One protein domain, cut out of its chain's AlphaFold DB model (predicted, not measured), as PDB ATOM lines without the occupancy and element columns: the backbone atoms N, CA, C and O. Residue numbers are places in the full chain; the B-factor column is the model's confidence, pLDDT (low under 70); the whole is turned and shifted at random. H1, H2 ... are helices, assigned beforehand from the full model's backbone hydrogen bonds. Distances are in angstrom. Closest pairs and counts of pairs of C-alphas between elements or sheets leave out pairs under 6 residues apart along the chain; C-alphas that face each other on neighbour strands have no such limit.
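This is residues 46 to 87 of the 87 residues of an uncharacterized protein of uncultured archaeon (UniProt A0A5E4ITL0). Two helices, H1 and H2, lie side by side as a helical hairpin, and a third, shorter helix, H3, packs across one side of it, beginning beside H2 and ending beside H1. The three helix centres make a small triangle, with tight turns joining the helices. The printed part has 42 residues with three named helices, in the order H1, H2, H3, and no named strand; its class is all helix. It is compact, with a radius of gyration of the C-alphas of 8.7 A, and rounded, spanning 21 by 19 by 15 A.

H1 is residues 47 to 58, 16.7 A long from C-alpha 47 at (-48.199, -4.240, -33.473) to C-alpha 58. H2 is residues 63 to 73, 15.7 A long, with C-alpha 63 at (-46.692, 3.725, -49.987). H3 is residues 78 to 85, 10.5 A long, ending with C-alpha 85 at (-42.204, 1.886, -44.044).

H1 and H2 touch and form a hairpin, running opposite ways at a shallow tilt of 27 degrees; their closest C-alphas, of Met 56 and Met 66, are 6.5 A apart. H3 touches H2, about perpendicular at 78 degrees, with the closest C-alphas, of Ala 67 and Thr 78, 5.0 A apart. H3 also touches H1, about perpendicular at 78 degrees, with the closest C-alphas, of Asn 57 and Ala 85, 6.0 A apart. In H1 and H3 every O i to N i+4 pair is within hydrogen-bond range; in H2 5 of 7 are.

The C-alphas of Lys 72 and Pro 87, the two farthest apart, are 23.4 A apart. The printed part has no cut and ends at residue 87, the chain's last residue. Both links, H1 to H2 and H2 to H3, are tight, with 4 residues each. The mean pLDDT of the printed part is 81.9, and residue 87 is under 70.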
ATOM      1  N   PRO A  46     -51.200  -0.402 -33.164       83.69
ATOM      2  CA  PRO A  46     -51.154  -1.837 -32.900       83.69
ATOM      3  C   PRO A  46     -49.961  -2.510 -33.591       83.69
ATOM      4  O   PRO A  46     -49.671  -2.229 -34.757       83.69
ATOM      5  N   ASP A  47     -49.321  -3.468 -32.915       84.69
ATOM      6  CA  ASP A  47     -48.199  -4.240 -33.473       84.69
ATOM      7  C   ASP A  47     -48.562  -4.961 -34.777       84.69
ATOM      8  O   ASP A  47     -47.723  -5.136 -35.659       84.69
ATOM      9  N   GLU A  48     -49.819  -5.377 -34.914       86.00
ATOM     10  CA  GLU A  48     -50.357  -6.015 -36.117       86.00
ATOM     11  C   GLU A  48     -50.276  -5.081 -37.326       86.00
ATOM     12  O   GLU A  48     -49.840  -5.498 -38.398       86.00
ATOM     13  N   ALA A  49     -50.601  -3.800 -37.138       83.50
ATOM     14  CA  ALA A  49     -50.484  -2.794 -38.185       83.50
ATOM     15  C   ALA A  49     -49.019  -2.497 -38.521       83.50
ATOM     16  O   ALA A  49     -48.680  -2.367 -39.695       83.50
ATOM     17  N   LEU A  50     -48.130  -2.465 -37.522       85.88
ATOM     18  CA  LEU A  50     -46.689  -2.318 -37.761       85.88
ATOM     19  C   LEU A  50     -46.130  -3.476 -38.595       85.88
ATOM     20  O   LEU A  50     -45.356  -3.249 -39.524       85.88
ATOM     21  N   ARG A  51     -46.526  -4.717 -38.288       86.75
ATOM     22  CA  ARG A  51     -46.120  -5.896 -39.070       86.75
ATOM     23  C   ARG A  51     -46.699  -5.861 -40.478       86.75
ATOM     24  O   ARG A  51     -45.960  -6.113 -41.421       86.75
ATOM     25  N   ALA A  52     -47.977  -5.514 -40.618       85.81
ATOM     26  CA  ALA A  52     -48.631  -5.405 -41.917       85.81
ATOM     27  C   ALA A  52     -47.921  -4.384 -42.822       85.81
ATOM     28  O   ALA A  52     -47.627  -4.701 -43.970       85.81
ATOM     29  N   ILE A  53     -47.566  -3.205 -42.294       86.31
ATOM     30  CA  ILE A  53     -46.804  -2.188 -43.042       86.31
ATOM     31  C   ILE A  53     -45.444  -2.739 -43.487       86.31
ATOM     32  O   ILE A  53     -45.055  -2.544 -44.634       86.31
ATOM     33  N   LYS A  54     -44.723  -3.445 -42.605       86.00
ATOM     34  CA  LYS A  54     -43.409  -4.020 -42.938       86.00
ATOM     35  C   LYS A  54     -43.494  -5.072 -44.042       86.00
ATOM     36  O   LYS A  54     -42.706  -5.006 -44.976       86.00
ATOM     37  N   ILE A  55     -44.466  -5.982 -43.963       87.56
ATOM     38  CA  ILE A  55     -44.680  -7.020 -44.984       87.56
ATOM     39  C   ILE A  55     -45.011  -6.375 -46.333       87.56
ATOM     40  O   ILE A  55     -44.364  -6.678 -47.327       87.56
ATOM     41  N   MET A  56     -45.955  -5.428 -46.364       86.19
ATOM     42  CA  MET A  56     -46.323  -4.744 -47.609       86.19
ATOM     43  C   MET A  56     -45.149  -3.956 -48.217       86.19
ATOM     44  O   MET A  56     -45.027  -3.859 -49.437       86.19
ATOM     45  N   ASN A  57     -44.263  -3.413 -47.377       87.25
ATOM     46  CA  ASN A  57     -43.063  -2.716 -47.830       87.25
ATOM     47  C   ASN A  57     -42.028  -3.683 -48.431       87.25
ATOM     48  O   ASN A  57     -41.406  -3.364 -49.441       87.25
ATOM     49  N   GLU A  58     -41.870  -4.879 -47.854       86.31
ATOM     50  CA  GLU A  58     -41.032  -5.955 -48.408       86.31
ATOM     51  C   GLU A  58     -41.589  -6.506 -49.731       86.31
ATOM     52  O   GLU A  58     -40.823  -6.827 -50.640       86.31
ATOM     53  N   GLU A  59     -42.915  -6.557 -49.871       85.56
ATOM     54  CA  GLU A  59     -43.611  -6.918 -51.116       85.56
ATOM     55  C   GLU A  59     -43.502  -5.832 -52.206       85.56
ATOM     56  O   GLU A  59     -43.868  -6.066 -53.359       85.56
ATOM     57  N   GLY A  60     -42.961  -4.656 -51.868       83.38
ATOM     58  CA  GLY A  60     -42.734  -3.557 -52.801       83.38
ATOM     59  C   GLY A  60     -43.994  -2.766 -53.155       83.38
ATOM     60  O   GLY A  60     -44.018  -2.108 -54.200       83.38
ATOM     61  N   LEU A  61     -45.040  -2.815 -52.320       85.81
ATOM     62  CA  LEU A  61     -46.246  -2.018 -52.543       85.81
ATOM     63  C   LEU A  61     -45.926  -0.522 -52.484       85.81
ATOM     64  O   LEU A  61     -45.129  -0.046 -51.671       85.81
ATOM     65  N   ALA A  62     -46.614   0.251 -53.324       84.44
ATOM     66  CA  ALA A  62     -46.496   1.696 -53.286       84.44
ATOM     67  C   ALA A  62     -46.992   2.229 -51.923       84.44
ATOM     68  O   ALA A  62     -48.050   1.806 -51.448       84.44
ATOM     69  N   PRO A  63     -46.309   3.213 -51.306       79.38
ATOM     70  CA  PRO A  63     -46.692   3.725 -49.987       79.38
ATOM     71  C   PRO A  63     -48.127   4.260 -49.896       79.38
ATOM     72  O   PRO A  63     -48.734   4.240 -48.829       79.38
ATOM     73  N   GLU A  64     -48.684   4.734 -51.010       81.69
ATOM     74  CA  GLU A  64     -50.073   5.195 -51.081       81.69
ATOM     75  C   GLU A  64     -51.085   4.046 -51.041       81.69
ATOM     76  O   GLU A  64     -52.163   4.189 -50.464       81.69
ATOM     77  N   GLU A  65     -50.746   2.900 -51.632       82.69
ATOM     78  CA  GLU A  65     -51.584   1.700 -51.611       82.69
ATOM     79  C   GLU A  65     -51.512   1.019 -50.246       82.69
ATOM     80  O   GLU A  65     -52.554   0.684 -49.681       82.69
ATOM     81  N   MET A  66     -50.313   0.948 -49.657       84.56
ATOM     82  CA  MET A  66     -50.134   0.502 -48.273       84.56
ATOM     83  C   MET A  66     -50.960   1.347 -47.303       84.56
ATOM     84  O   MET A  66     -51.662   0.809 -46.451       84.56
ATOM     85  N   ALA A  67     -50.928   2.675 -47.450       81.94
ATOM     86  CA  ALA A  67     -51.701   3.567 -46.596       81.94
ATOM     87  C   ALA A  67     -53.211   3.325 -46.707       81.94
ATOM     88  O   ALA A  67     -53.895   3.321 -45.686       81.94
ATOM     89  N   LYS A  68     -53.733   3.075 -47.916       83.81
ATOM     90  CA  LYS A  68     -55.152   2.738 -48.113       83.81
ATOM     91  C   LYS A  68     -55.534   1.421 -47.449       83.81
ATOM     92  O   LYS A  68     -56.642   1.320 -46.929       83.81
ATOM     93  N   GLU A  69     -54.652   0.427 -47.480       82.94
ATOM     94  CA  GLU A  69     -54.930  -0.872 -46.867       82.94
ATOM     95  C   GLU A  69     -54.878  -0.787 -45.340       82.94
ATOM     96  O   GLU A  69     -55.811  -1.215 -44.664       82.94
ATOM     97  N   VAL A  70     -53.856  -0.123 -44.798       81.94
ATOM     98  CA  VAL A  70     -53.709   0.091 -43.354       81.94
ATOM     99  C   VAL A  70     -54.858   0.930 -42.798       81.94
ATOM    100  O   VAL A  70     -55.367   0.590 -41.735       81.94
ATOM    101  N   GLN A  71     -55.332   1.948 -43.532       79.50
ATOM    102  CA  GLN A  71     -56.481   2.781 -43.135       79.50
ATOM    103  C   GLN A  71     -57.774   1.995 -42.900       79.50
ATOM    104  O   GLN A  71     -58.612   2.429 -42.109       79.50
ATOM    105  N   LYS A  72     -57.956   0.845 -43.560       79.50
ATOM    106  CA  LYS A  72     -59.140  -0.008 -43.356       79.50
ATOM    107  C   LYS A  72     -59.118  -0.713 -42.003       79.50
ATOM    108  O   LYS A  72     -60.177  -1.045 -41.476       79.50
ATOM    109  N   THR A  73     -57.929  -0.977 -41.470       74.62
ATOM    110  CA  THR A  73     -57.732  -1.743 -40.232       74.62
ATOM    111  C   THR A  73     -57.447  -0.828 -39.047       74.62
ATOM    112  O   THR A  73     -57.913  -1.074 -37.938       74.62
ATOM    113  N   VAL A  74     -56.687   0.238 -39.281       75.50
ATOM    114  CA  VAL A  74     -56.249   1.202 -38.278       75.50
ATOM    115  C   VAL A  74     -56.369   2.588 -38.879       75.50
ATOM    116  O   VAL A  74     -55.900   2.832 -39.983       75.50
ATOM    117  N   ASN A  75     -56.963   3.520 -38.143       72.94
ATOM    118  CA  ASN A  75     -57.137   4.893 -38.596       72.94
ATOM    119  C   ASN A  75     -55.802   5.667 -38.584       72.94
ATOM    120  O   ASN A  75     -55.546   6.492 -37.708       72.94
ATOM    121  N   LEU A  76     -54.922   5.341 -39.529       76.38
ATOM    122  CA  LEU A  76     -53.574   5.874 -39.649       76.38
ATOM    123  C   LEU A  76     -53.420   6.600 -40.988       76.38
ATOM    124  O   LEU A  76     -53.654   6.034 -42.052       76.38
ATOM    125  N   GLY A  77     -53.006   7.865 -40.943       75.31
ATOM    126  CA  GLY A  77     -52.775   8.656 -42.151       75.31
ATOM    127  C   GLY A  77     -51.619   8.132 -43.012       75.31
ATOM    128  O   GLY A  77     -50.797   7.319 -42.587       75.31
ATOM    129  N   THR A  78     -51.519   8.657 -44.229       81.31
ATOM    130  CA  THR A  78     -50.496   8.263 -45.211       81.31
ATOM    131  C   THR A  78     -49.065   8.564 -44.755       81.31
ATOM    132  O   THR A  78     -48.167   7.753 -44.977       81.31
ATOM    133  N   ASP A  79     -48.832   9.701 -44.101       80.81
ATOM    134  CA  ASP A  79     -47.487  10.123 -43.684       80.81
ATOM    135  C   ASP A  79     -46.897   9.256 -42.558       80.81
ATOM    136  O   ASP A  79     -45.744   8.838 -42.675       80.81
ATOM    137  N   PRO A  80     -47.659   8.890 -41.511       80.44
ATOM    138  CA  PRO A  80     -47.229   7.884 -40.545       80.44
ATOM    139  C   PRO A  80     -46.905   6.525 -41.177       80.44
ATOM    140  O   PRO A  80     -45.915   5.907 -40.799       80.44
ATOM    141  N   VAL A  81     -47.694   6.067 -42.157       83.81
ATOM    142  CA  VAL A  81     -47.431   4.801 -42.865       83.81
ATOM    143  C   VAL A  81     -46.117   4.878 -43.639       83.81
ATOM    144  O   VAL A  81     -45.277   3.991 -43.507       83.81
ATOM    145  N   LYS A  82     -45.889   5.972 -44.376       84.12
ATOM    146  CA  LYS A  82     -44.612   6.239 -45.060       84.12
ATOM    147  C   LYS A  82     -43.435   6.280 -44.089       84.12
ATOM    148  O   LYS A  82     -42.367   5.773 -44.408       84.12
ATOM    149  N   TYR A  83     -43.628   6.877 -42.914       84.25
ATOM    150  CA  TYR A  83     -42.599   6.933 -41.882       84.25
ATOM    151  C   TYR A  83     -42.243   5.543 -41.344       84.25
ATOM    152  O   TYR A  83     -41.066   5.243 -41.207       84.25
ATOM    153  N   ILE A  84     -43.238   4.691 -41.079       84.50
ATOM    154  CA  ILE A  84     -43.031   3.324 -40.568       84.50
ATOM    155  C   ILE A  84     -42.425   2.403 -41.640       84.50
ATOM    156  O   ILE A  84     -41.672   1.491 -41.307       84.50
ATOM    157  N   ALA A  85     -42.760   2.626 -42.913       83.44
ATOM    158  CA  ALA A  85     -42.204   1.886 -44.044       83.44
ATOM    159  C   ALA A  85     -40.772   2.322 -44.415       83.44
ATOM    160  O   ALA A  85     -40.059   1.583 -45.092       83.44
ATOM    161  N   SER A  86     -40.336   3.512 -43.991       74.38
ATOM    162  CA  SER A  86     -38.949   3.946 -44.172       74.38
ATOM    163  C   SER A  86     -38.027   3.175 -43.215       74.38
ATOM    164  O   SER A  86     -38.379   3.040 -42.042       74.38
ATOM    165  N   PRO A  87     -36.864   2.685 -43.683       55.25
ATOM    166  CA  PRO A  87     -35.820   2.146 -42.815       55.25
ATOM    167  C   PRO A  87     -35.199   3.226 -41.922       55.25
ATOM    168  O   PRO A  87     -35.247   4.421 -42.313       55.25
TER     169      PRO A  87